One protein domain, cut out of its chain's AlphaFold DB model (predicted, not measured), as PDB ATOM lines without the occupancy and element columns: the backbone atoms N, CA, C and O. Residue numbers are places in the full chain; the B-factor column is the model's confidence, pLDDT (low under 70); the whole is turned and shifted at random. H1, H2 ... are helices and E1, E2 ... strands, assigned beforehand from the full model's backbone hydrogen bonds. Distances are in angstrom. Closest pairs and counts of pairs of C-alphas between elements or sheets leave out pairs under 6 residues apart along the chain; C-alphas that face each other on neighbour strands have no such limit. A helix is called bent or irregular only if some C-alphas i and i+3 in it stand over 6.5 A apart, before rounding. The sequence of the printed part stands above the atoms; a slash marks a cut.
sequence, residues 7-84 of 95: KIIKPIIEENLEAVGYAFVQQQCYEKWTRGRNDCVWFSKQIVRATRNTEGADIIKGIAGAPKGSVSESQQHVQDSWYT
ATOM      1  N   LYS A   7     -59.968  -6.562  -6.466       84.00
ATOM      2  CA  LYS A   7     -61.352  -6.274  -6.873       84.00
ATOM      3  C   LYS A   7     -61.730  -4.794  -6.769       84.00
ATOM      4  O   LYS A   7     -62.657  -4.378  -7.449       84.00
ATOM      5  N   ILE A   8     -61.045  -4.036  -5.913       86.50
ATOM      6  CA  ILE A   8     -61.312  -2.612  -5.699       86.50
ATOM      7  C   ILE A   8     -60.400  -1.765  -6.582       86.50
ATOM      8  O   ILE A   8     -60.871  -0.848  -7.243       86.50
ATOM      9  N   ILE A   9     -59.099  -2.065  -6.612       88.06
ATOM     10  CA  ILE A   9     -58.139  -1.193  -7.300       88.06
ATOM     11  C   ILE A   9     -58.085  -1.425  -8.804       88.06
ATOM     12  O   ILE A   9     -57.776  -0.494  -9.538       88.06
ATOM     13  N   LYS A  10     -58.363  -2.648  -9.269       90.25
ATOM     14  CA  LYS A  10     -58.238  -2.997 -10.684       90.25
ATOM     15  C   LYS A  10     -59.136  -2.117 -11.563       90.25
ATOM     16  O   LYS A  10     -58.566  -1.471 -12.435       90.25
ATOM     17  N   PRO A  11     -60.453  -1.981 -11.299       92.00
ATOM     18  CA  PRO A  11     -61.311  -1.127 -12.124       92.00
ATOM     19  C   PRO A  11     -60.841   0.332 -12.171       92.00
ATOM     20  O   PRO A  11     -60.881   0.959 -13.220       92.00
ATOM     21  N   ILE A  12     -60.329   0.855 -11.048       93.31
ATOM     22  CA  ILE A  12     -59.832   2.236 -10.955       93.31
ATOM     23  C   ILE A  12     -58.581   2.418 -11.822       93.31
ATOM     24  O   ILE A  12     -58.452   3.414 -12.530       93.31
ATOM     25  N   ILE A  13     -57.645   1.464 -11.777       93.44
ATOM     26  CA  ILE A  13     -56.440   1.521 -12.611       93.44
ATOM     27  C   ILE A  13     -56.824   1.398 -14.091       93.44
ATOM     28  O   ILE A  13     -56.306   2.158 -14.900       93.44
ATOM     29  N   GLU A  14     -57.730   0.485 -14.445       94.19
ATOM     30  CA  GLU A  14     -58.204   0.303 -15.827       94.19
ATOM     31  C   GLU A  14     -58.821   1.586 -16.394       94.19
ATOM     32  O   GLU A  14     -58.417   2.019 -17.469       94.19
ATOM     33  N   GLU A  15     -59.699   2.249 -15.637       95.25
ATOM     34  CA  GLU A  15     -60.310   3.527 -16.027       95.25
ATOM     35  C   GLU A  15     -59.258   4.625 -16.262       95.25
ATOM     36  O   GLU A  15     -59.308   5.342 -17.261       95.25
ATOM     37  N   ASN A  16     -58.254   4.733 -15.381       95.25
ATOM     38  CA  ASN A  16     -57.180   5.722 -15.532       95.25
ATOM     39  C   ASN A  16     -56.274   5.418 -16.736       95.25
ATOM     40  O   ASN A  16     -55.848   6.337 -17.434       95.25
ATOM     41  N   LEU A  17     -55.981   4.141 -16.995       95.00
ATOM     42  CA  LEU A  17     -55.183   3.718 -18.146       95.00
ATOM     43  C   LEU A  17     -55.921   3.980 -19.464       95.00
ATOM     44  O   LEU A  17     -55.316   4.469 -20.420       95.00
ATOM     45  N   GLU A  18     -57.219   3.692 -19.519       94.50
ATOM     46  CA  GLU A  18     -58.054   3.979 -20.685       94.50
ATOM     47  C   GLU A  18     -58.127   5.487 -20.960       94.50
ATOM     48  O   GLU A  18     -57.910   5.914 -22.097       94.50
ATOM     49  N   ALA A  19     -58.315   6.306 -19.918       94.50
ATOM     50  CA  ALA A  19     -58.394   7.762 -20.033       94.50
ATOM     51  C   ALA A  19     -57.131   8.407 -20.637       94.50
ATOM     52  O   ALA A  19     -57.229   9.432 -21.313       94.50
ATOM     53  N   VAL A  20     -55.951   7.808 -20.436       93.06
ATOM     54  CA  VAL A  20     -54.680   8.290 -21.014       93.06
ATOM     55  C   VAL A  20     -54.275   7.559 -22.306       93.06
ATOM     56  O   VAL A  20     -53.213   7.825 -22.878       93.06
ATOM     57  N   GLY A  21     -55.134   6.666 -22.812       93.31
ATOM     58  CA  GLY A  21     -55.005   6.047 -24.131       93.31
ATOM     59  C   GLY A  21     -54.237   4.723 -24.176       93.31
ATOM     60  O   GLY A  21     -53.654   4.398 -25.214       93.31
ATOM     61  N   TYR A  22     -54.204   3.947 -23.088       95.69
ATOM     62  CA  TYR A  22     -53.711   2.567 -23.148       95.69
ATOM     63  C   TYR A  22     -54.708   1.671 -23.877       95.69
ATOM     64  O   TYR A  22     -55.912   1.736 -23.653       95.69
ATOM     65  N   ALA A  23     -54.187   0.761 -24.698       94.69
ATOM     66  CA  ALA A  23     -54.985  -0.276 -25.331       94.69
ATOM     67  C   ALA A  23     -54.969  -1.561 -24.495       94.69
ATOM     68  O   ALA A  23     -53.898  -2.045 -24.109       94.69
ATOM     69  N   PHE A  24     -56.148  -2.136 -24.272       94.00
ATOM     70  CA  PHE A  24     -56.296  -3.443 -23.647       94.00
ATOM     71  C   PHE A  24     -55.966  -4.580 -24.622       94.00
ATOM     72  O   PHE A  24     -56.414  -4.612 -25.768       94.00
ATOM     73  N   VAL A  25     -55.192  -5.548 -24.141       91.56
ATOM     74  CA  VAL A  25     -54.783  -6.760 -24.845       91.56
ATOM     75  C   VAL A  25     -54.952  -7.941 -23.892       91.56
ATOM     76  O   VAL A  25     -54.145  -8.154 -22.980       91.56
ATOM     77  N   GLN A  26     -55.984  -8.750 -24.124       87.75
ATOM     78  CA  GLN A  26     -56.161 -10.007 -23.405       87.75
ATOM     79  C   GLN A  26     -55.081 -11.008 -23.834       87.75
ATOM     80  O   GLN A  26     -54.959 -11.336 -25.015       87.75
ATOM     81  N   GLN A  27     -54.324 -11.540 -22.876       82.69
ATOM     82  CA  GLN A  27     -53.451 -12.693 -23.093       82.69
ATOM     83  C   GLN A  27     -53.921 -13.887 -22.257       82.69
ATOM     84  O   GLN A  27     -54.715 -13.741 -21.327       82.69
ATOM     85  N   GLN A  28     -53.446 -15.090 -22.591       78.75
ATOM     86  CA  GLN A  28     -53.904 -16.328 -21.942       78.75
ATOM     87  C   GLN A  28     -53.700 -16.328 -20.418       78.75
ATOM     88  O   GLN A  28     -54.541 -16.843 -19.687       78.75
ATOM     89  N   CYS A  29     -52.600 -15.745 -19.935       79.12
ATOM     90  CA  CYS A  29     -52.208 -15.823 -18.522       79.12
ATOM     91  C   CYS A  29     -52.335 -14.494 -17.765       79.12
ATOM     92  O   CYS A  29     -52.106 -14.455 -16.555       79.12
ATOM     93  N   TYR A  30     -52.624 -13.401 -18.470       83.25
ATOM     94  CA  TYR A  30     -52.697 -12.064 -17.902       83.25
ATOM     95  C   TYR A  30     -53.439 -11.113 -18.834       83.25
ATOM     96  O   TYR A  30     -53.517 -11.305 -20.045       83.25
ATOM     97  N   GLU A  31     -53.927 -10.042 -18.245       91.38
ATOM     98  CA  GLU A  31     -54.466  -8.896 -18.953       91.38
ATOM     99  C   GLU A  31     -53.355  -7.865 -19.114       91.38
ATOM    100  O   GLU A  31     -52.642  -7.570 -18.152       91.38
ATOM    101  N   LYS A  32     -53.158  -7.352 -20.326       93.19
ATOM    102  CA  LYS A  32     -52.117  -6.368 -20.619       93.19
ATOM    103  C   LYS A  32     -52.756  -5.077 -21.106       93.19
ATOM    104  O   LYS A  32     -53.501  -5.095 -22.072       93.19
ATOM    105  N   TRP A  33     -52.371  -3.960 -20.517       95.56
ATOM    106  CA  TRP A  33     -52.630  -2.622 -21.030       95.56
ATOM    107  C   TRP A  33     -51.329  -2.068 -21.596       95.56
ATOM    108  O   TRP A  33     -50.275  -2.208 -20.975       95.56
ATOM    109  N   THR A  34     -51.353  -1.487 -22.793       94.19
ATOM    110  CA  THR A  34     -50.124  -1.076 -23.487       94.19
ATOM    111  C   THR A  34     -50.285   0.278 -24.168       94.19
ATOM    112  O   THR A  34     -51.275   0.519 -24.856       94.19
ATOM    113  N   ARG A  35     -49.268   1.131 -24.039       92.00
ATOM    114  CA  ARG A  35     -49.128   2.395 -24.772       92.00
ATOM    115  C   ARG A  35     -47.819   2.351 -25.564       92.00
ATOM    116  O   ARG A  35     -46.808   2.950 -25.215       92.00
ATOM    117  N   GLY A  36     -47.812   1.536 -26.620       86.75
ATOM    118  CA  GLY A  36     -46.610   1.236 -27.410       86.75
ATOM    119  C   GLY A  36     -45.788   0.058 -26.868       86.75
ATOM    120  O   GLY A  36     -46.299  -0.778 -26.125       86.75
ATOM    121  N   ARG A  37     -44.518  -0.054 -27.292       76.56
ATOM    122  CA  ARG A  37     -43.654  -1.215 -26.980       76.56
ATOM    123  C   ARG A  37     -43.066  -1.204 -25.568       76.56
ATOM    124  O   ARG A  37     -42.832  -2.279 -25.027       76.56
ATOM    125  N   ASN A  38     -42.826  -0.021 -25.005       85.38
ATOM    126  CA  ASN A  38     -42.057   0.128 -23.766       85.38
ATOM    127  C   ASN A  38     -42.933   0.439 -22.547       85.38
ATOM    128  O   ASN A  38     -42.496   0.211 -21.427       85.38
ATOM    129  N   ASP A  39     -44.168   0.898 -22.747       92.50
ATOM    130  CA  ASP A  39     -45.070   1.248 -21.653       92.50
ATOM    131  C   ASP A  39     -46.216   0.245 -21.560       92.50
ATOM    132  O   ASP A  39     -47.049   0.119 -22.467       92.50
ATOM    133  N   CYS A  40     -46.187  -0.557 -20.504       93.31
ATOM    134  CA  CYS A  40     -47.054  -1.706 -20.341       93.31
ATOM    135  C   CYS A  40     -47.429  -1.878 -18.872       93.31
ATOM    136  O   CYS A  40     -46.578  -1.780 -17.989       93.31
ATOM    137  N   VAL A  41     -48.692  -2.227 -18.646       93.69
ATOM    138  CA  VAL A  41     -49.235  -2.655 -17.361       93.69
ATOM    139  C   VAL A  41     -49.817  -4.053 -17.528       93.69
ATOM    140  O   VAL A  41     -50.471  -4.350 -18.525       93.69
ATOM    141  N   TRP A  42     -49.577  -4.933 -16.565       92.75
ATOM    142  CA  TRP A  42     -50.058  -6.307 -16.573       92.75
ATOM    143  C   TRP A  42     -50.833  -6.610 -15.300       92.75
ATOM    144  O   TRP A  42     -50.284  -6.507 -14.202       92.75
ATOM    145  N   PHE A  43     -52.061  -7.089 -15.456       90.44
ATOM    146  CA  PHE A  43     -52.869  -7.623 -14.372       90.44
ATOM    147  C   PHE A  43     -52.860  -9.146 -14.399       90.44
ATOM    148  O   PHE A  43     -53.037  -9.799 -15.427       90.44
ATOM    149  N   SER A  44     -52.672  -9.720 -13.223       86.75
ATOM    150  CA  SER A  44     -52.850 -11.140 -12.943       86.75
ATOM    151  C   SER A  44     -53.619 -11.285 -11.631       86.75
ATOM    152  O   SER A  44     -53.846 -10.288 -10.950       86.75
ATOM    153  N   LYS A  45     -54.013 -12.511 -11.257       81.50
ATOM    154  CA  LYS A  45     -54.947 -12.774 -10.141       81.50
ATOM    155  C   LYS A  45     -54.714 -11.934  -8.873       81.50
ATOM    156  O   LYS A  45     -55.692 -11.534  -8.260       81.50
ATOM    157  N   GLN A  46     -53.459 -11.705  -8.479       84.69
ATOM    158  CA  GLN A  46     -53.097 -10.983  -7.244       84.69
ATOM    159  C   GLN A  46     -51.891 -10.040  -7.417       84.69
ATOM    160  O   GLN A  46     -51.261  -9.629  -6.442       84.69
ATOM    161  N   ILE A  47     -51.507  -9.750  -8.664       86.94
ATOM    162  CA  ILE A  47     -50.312  -8.953  -8.962       86.94
ATOM    163  C   ILE A  47     -50.628  -7.990 -10.095       86.94
ATOM    164  O   ILE A  47     -51.053  -8.426 -11.171       86.94
ATOM    165  N   VAL A  48     -50.353  -6.711  -9.857       90.06
ATOM    166  CA  VAL A  48     -50.237  -5.688 -10.897       90.06
ATOM    167  C   VAL A  48     -48.755  -5.453 -11.156       90.06
ATOM    168  O   VAL A  48     -47.974  -5.342 -10.211       90.06
ATOM    169  N   ARG A  49     -48.352  -5.396 -12.421       90.56
ATOM    170  CA  ARG A  49     -46.986  -5.046 -12.824       90.56
ATOM    171  C   ARG A  49     -47.019  -3.896 -13.805       90.56
ATOM    172  O   ARG A  49     -47.925  -3.857 -14.628       90.56
ATOM    173  N   ALA A  50     -46.011  -3.043 -13.784       92.62
ATOM    174  CA  ALA A  50     -45.807  -2.037 -14.817       92.62
ATOM    175  C   ALA A  50     -44.335  -1.913 -15.180       92.62
ATOM    176  O   ALA A  50     -43.465  -2.225 -14.362       92.62
ATOM    177  N   THR A  51     -44.051  -1.469 -16.402       91.94
ATOM    178  CA  THR A  51     -42.690  -1.069 -16.764       91.94
ATOM    179  C   THR A  51     -42.261   0.105 -15.884       91.94
ATOM    180  O   THR A  51     -43.032   1.030 -15.661       91.94
ATOM    181  N   ARG A  52     -41.034   0.078 -15.364       88.62
ATOM    182  CA  ARG A  52     -40.507   1.179 -14.548       88.62
ATOM    183  C   ARG A  52     -40.350   2.470 -15.334       88.62
ATOM    184  O   ARG A  52     -39.983   2.436 -16.506       88.62
ATOM    185  N   ASN A  53     -40.482   3.593 -14.626       88.38
ATOM    186  CA  ASN A  53     -40.302   4.944 -15.168       88.38
ATOM    187  C   ASN A  53     -41.212   5.221 -16.375       88.38
ATOM    188  O   ASN A  53     -40.804   5.887 -17.327       88.38
ATOM    189  N   THR A  54     -42.422   4.666 -16.350       92.81
ATOM    190  CA  THR A  54     -43.449   4.924 -17.353       92.81
ATOM    191  C   THR A  54     -44.717   5.444 -16.695       92.81
ATOM    192  O   THR A  54     -44.929   5.260 -15.494       92.81
ATOM    193  N   GLU A  55     -45.579   6.076 -17.486       92.75
ATOM    194  CA  GLU A  55     -46.816   6.684 -16.990       92.75
ATOM    195  C   GLU A  55     -47.727   5.638 -16.331       92.75
ATOM    196  O   GLU A  55     -48.351   5.895 -15.305       92.75
ATOM    197  N   GLY A  56     -47.727   4.412 -16.855       92.00
ATOM    198  CA  GLY A  56     -48.491   3.297 -16.306       92.00
ATOM    199  C   GLY A  56     -48.049   2.929 -14.892       92.00
ATOM    200  O   GLY A  56     -48.890   2.624 -14.046       92.00
ATOM    201  N   ALA A  57     -46.746   3.003 -14.599       92.50
ATOM    202  CA  ALA A  57     -46.244   2.816 -13.241       92.50
ATOM    203  C   ALA A  57     -46.643   3.974 -12.319       92.50
ATOM    204  O   ALA A  57     -47.024   3.726 -11.173       92.50
ATOM    205  N   ASP A  58     -46.612   5.213 -12.813       92.88
ATOM    206  CA  ASP A  58     -47.001   6.393 -12.038       92.88
ATOM    207  C   ASP A  58     -48.495   6.384 -11.679       92.88
ATOM    208  O   ASP A  58     -48.850   6.657 -10.530       92.88
ATOM    209  N   ILE A  59     -49.363   5.968 -12.607       93.31
ATOM    210  CA  ILE A  59     -50.805   5.787 -12.371       93.31
ATOM    211  C   ILE A  59     -51.041   4.790 -11.236       93.31
ATOM    212  O   ILE A  59     -51.734   5.091 -10.261       93.31
ATOM    213  N   ILE A  60     -50.429   3.604 -11.317       91.75
ATOM    214  CA  ILE A  60     -50.610   2.581 -10.280       91.75
ATOM    215  C   ILE A  60     -50.036   3.067  -8.954       91.75
ATOM    216  O   ILE A  60     -50.640   2.834  -7.911       91.75
ATOM    217  N   LYS A  61     -48.903   3.777  -8.968       91.31
ATOM    218  CA  LYS A  61     -48.302   4.339  -7.758       91.31
ATOM    219  C   LYS A  61     -49.204   5.376  -7.088       91.31
ATOM    220  O   LYS A  61     -49.280   5.397  -5.860       91.31
ATOM    221  N   GLY A  62     -49.914   6.191  -7.869       90.12
ATOM    222  CA  GLY A  62     -50.912   7.137  -7.366       90.12
ATOM    223  C   GLY A  62     -52.111   6.456  -6.696       90.12
ATOM    224  O   GLY A  62     -52.621   6.961  -5.699       90.12
ATOM    225  N   ILE A  63     -52.524   5.286  -7.194       90.25
ATOM    226  CA  ILE A  63     -53.713   4.559  -6.713       90.25
ATOM    227  C   ILE A  63     -53.380   3.587  -5.570       90.25
ATOM    228  O   ILE A  63     -54.079   3.518  -4.561       90.25
ATOM    229  N   ALA A  64     -52.319   2.799  -5.734       87.06
ATOM    230  CA  ALA A  64     -51.956   1.676  -4.873       87.06
ATOM    231  C   ALA A  64     -50.722   1.949  -3.993       87.06
ATOM    232  O   ALA A  64     -50.307   1.076  -3.225       87.06
ATOM    233  N   GLY A  65     -50.131   3.143  -4.077       86.69
ATOM    234  CA  GLY A  65     -48.935   3.519  -3.331       86.69
ATOM    235  C   GLY A  65     -47.651   2.906  -3.896       86.69
ATOM    236  O   GLY A  65     -47.576   2.498  -5.054       86.69
ATOM    237  N   ALA A  66     -46.598   2.850  -3.079       85.19
ATOM    238  CA  ALA A  66     -45.294   2.362  -3.525       85.19
ATOM    239  C   ALA A  66     -45.325   0.866  -3.924       85.19
ATOM    240  O   ALA A  66     -46.030   0.072  -3.289       85.19
ATOM    241  N   PRO A  67     -44.543   0.462  -4.944       84.44
ATOM    242  CA  PRO A  67     -44.404  -0.941  -5.316       84.44
ATOM    243  C   PRO A  67     -43.799  -1.760  -4.168       84.44
ATOM    244  O   PRO A  67     -42.989  -1.266  -3.384       84.44
ATOM    245  N   LYS A  68     -44.199  -3.031  -4.068       79.25
ATOM    246  CA  LYS A  68     -43.876  -3.929  -2.940       79.25
ATOM    247  C   LYS A  68     -42.860  -5.017  -3.299       79.25
ATOM    248  O   LYS A  68     -42.726  -5.993  -2.566       79.25
ATOM    249  N   GLY A  69     -42.175  -4.880  -4.431       69.88
ATOM    250  CA  GLY A  69     -41.119  -5.795  -4.857       69.88
ATOM    251  C   GLY A  69     -41.156  -6.095  -6.348       69.88
ATOM    252  O   GLY A  69     -41.643  -5.299  -7.154       69.88
ATOM    253  N   SER A  70     -40.625  -7.264  -6.697       66.88
ATOM    254  CA  SER A  70     -40.485  -7.741  -8.070       66.88
ATOM    255  C   SER A  70     -40.707  -9.249  -8.117       66.88
ATOM    256  O   SER A  70     -40.389  -9.966  -7.170       66.88
ATOM    257  N   VAL A  71     -41.292  -9.740  -9.211       63.62
ATOM    258  CA  VAL A  71     -41.654 -11.163  -9.350       63.62
ATOM    259  C   VAL A  71     -40.422 -12.068  -9.525       63.62
ATOM    260  O   VAL A  71     -40.484 -13.243  -9.171       63.62
ATOM    261  N   SER A  72     -39.300 -11.527 -10.006       64.81
ATOM    262  CA  SER A  72     -37.993 -12.195 -10.072       64.81
ATOM    263  C   SER A  72     -36.849 -11.175 -10.025       64.81
ATOM    264  O   SER A  72     -37.055 -10.008 -10.366       64.81
ATOM    265  N   GLU A  73     -35.632 -11.614  -9.677       63.03
ATOM    266  CA  GLU A  73     -34.415 -10.778  -9.720       63.03
ATOM    267  C   GLU A  73     -34.167 -10.199 -11.123       63.03
ATOM    268  O   GLU A  73     -33.902  -9.012 -11.282       63.03
ATOM    269  N   SER A  74     -34.372 -11.004 -12.171       62.31
ATOM    270  CA  SER A  74     -34.248 -10.560 -13.567       62.31
ATOM    271  C   SER A  74     -35.263  -9.482 -13.971       62.31
ATOM    272  O   SER A  74     -35.030  -8.735 -14.919       62.31
ATOM    273  N   GLN A  75     -36.385  -9.378 -13.256       65.62
ATOM    274  CA  GLN A  75     -37.423  -8.369 -13.481       65.62
ATOM    275  C   GLN A  75     -37.299  -7.184 -12.519       65.62
ATOM    276  O   GLN A  75     -37.957  -6.164 -12.726       65.62
ATOM    277  N   GLN A  76     -36.415  -7.276 -11.520       64.25
ATOM    278  CA  GLN A  76     -36.258  -6.278 -10.470       64.25
ATOM    279  C   GLN A  76     -35.753  -4.934 -10.969       64.25
ATOM    280  O   GLN A  76     -35.957  -3.938 -10.290       64.25
ATOM    281  N   HIS A  77     -35.130  -4.870 -12.143       69.81
ATOM    282  CA  HIS A  77     -34.663  -3.611 -12.731       69.81
ATOM    283  C   HIS A  77     -35.583  -3.070 -13.829       69.81
ATOM    284  O   HIS A  77     -35.436  -1.918 -14.224       69.81
ATOM    285  N   VAL A  78     -36.545  -3.871 -14.294       80.88
ATOM    286  CA  VAL A  78     -37.376  -3.554 -15.466       80.88
ATOM    287  C   VAL A  78     -38.806  -3.198 -15.065       80.88
ATOM    288  O   VAL A  78     -39.442  -2.385 -15.732       80.88
ATOM    289  N   GLN A  79     -39.323  -3.795 -13.987       85.56
ATOM    290  CA  GLN A  79     -40.738  -3.704 -13.633       85.56
ATOM    291  C   GLN A  79     -40.962  -3.403 -12.154       85.56
ATOM    292  O   GLN A  79     -40.292  -3.944 -11.271       85.56
ATOM    293  N   ASP A  80     -41.978  -2.588 -11.898       88.69
ATOM    294  CA  ASP A  80     -42.562  -2.401 -10.578       88.69
ATOM    295  C   ASP A  80     -43.730  -3.364 -10.389       88.69
ATOM    296  O   ASP A  80     -44.494  -3.621 -11.321       88.69
ATOM    297  N   SER A  81     -43.839  -3.953  -9.194       88.50
ATOM    298  CA  SER A  81     -44.900  -4.908  -8.859       88.50
ATOM    299  C   SER A  81     -45.660  -4.500  -7.599       88.50
ATOM    300  O   SER A  81     -45.072  -4.164  -6.567       88.50
ATOM    301  N   TRP A  82     -46.982  -4.610  -7.668       88.75
ATOM    302  CA  TRP A  82     -47.903  -4.406  -6.558       88.75
ATOM    303  C   TRP A  82     -48.652  -5.701  -6.291       88.75
ATOM    304  O   TRP A  82     -49.390  -6.201  -7.140       88.75
ATOM    305  N   TYR A  83     -48.458  -6.232  -5.090       86.75
ATOM    306  CA  TYR A  83     -49.164  -7.416  -4.625       86.75
ATOM    307  C   TYR A  83     -50.422  -7.017  -3.850       86.75
ATOM    308  O   TYR A  83     -50.376  -6.159  -2.951       86.75
ATOM    309  N   THR A  84     -51.539  -7.642  -4.213       80.00
ATOM    310  CA  THR A  84     -52.867  -7.431  -3.627       80.00
ATOM    311  C   THR A  84     -53.313  -8.658  -2.840       80.00
ATOM    312  O   THR A  84     -52.680  -9.712  -2.881       80.00
TER     313      THR A  84
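Overview. This is residues 7 to 84 of the 95 residues of an uncharacterized protein of Deltaproteobacteria bacterium (UniProt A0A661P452). A twisted sheet of five strands has two helices side by side over one face, H1 towards its E1 end and H2 over E4, while the other face is bare of named helices. A long loop, residues 65 to 78, leads from H2 round to E5 at the sheet's edge. The printed part has 78 residues with two named helices and five named strands, in the order H1, E1, E2, E3, E4, H2, E5; the sheet runs E1, E2, E3, E4, E5, all antiparallel. The class is mixed, helices and strands, and the whole is compact and rounded, with a radius of gyration of the C-alphas of 11.2 A and spans of 31 by 27 by 25 A.

Along the chain. H1, residues 7 to 19, begins with C-alpha 7 at (-61.352, -6.274, -6.873) and is 19.5 A long; it is irregular, but only just, C-alphas 8 and 11 being 6.6 A apart. E1, residues 23 to 26, and E2, residues 31 to 34, are 10.0 A long each. E3, residues 40 to 44, measures 13.3 A, and E4, residues 47 to 51, measures 13.5 A. H2, residues 55 to 64, is 14.1 A long, with C-alpha 55 at (-46.816, 6.684, -16.990). E5, residues 79 to 83, is 12.9 A long and ends with C-alpha 83 at (-49.164, -7.416, -4.625).

Arrangement. E1 to E4 form a meander, each strand the antiparallel neighbour of the one before, with hairpins E1 and E2, E2 and E3, E3 and E4. Within hydrogen-bond range are N 25 and O 32 between E1 and E2, 2.7 A; N 33 and O 41 between E2 and E3, 2.8 A; N 42 and O 49 between E3 and E4, 2.8 A; and N 82 and O 48 between E4 and E5, 2.8 A. E1 and E5 are the edge strands, and they are apart. H1 and H2 are on the same face of the sheet, making two layers, helices on one face of a sheet. H1 has a height over the sheet of 9.0 A and runs along the strands, at 22 degrees to E3 on the local plane. H2 has a height of 9.1 A and runs along the strands, at 19 degrees to E4 on the local plane; its closest C-alpha pair with E4 is Ala 57 and Ala 50, 5.1 A. H1 and H2 touch, closest at the C-alphas of Ile 13 and Ile 60, 6.4 A, and run opposite ways at a shallow tilt of 32 degrees, only just short of steep. Every O i to N i+4 pair is within hydrogen-bond range in H2, and 7 of 9 are in H1.

Size, cuts and confidence. The C-alphas farthest apart, those of Ala 19 and Glu 73, are 32.0 A apart. The printed part has no cut. The link from H2 to E5, 14 residues, is long; the other links are tight. Mean pLDDT of the printed part is 86.7, and residues 69 to 77 are under 70.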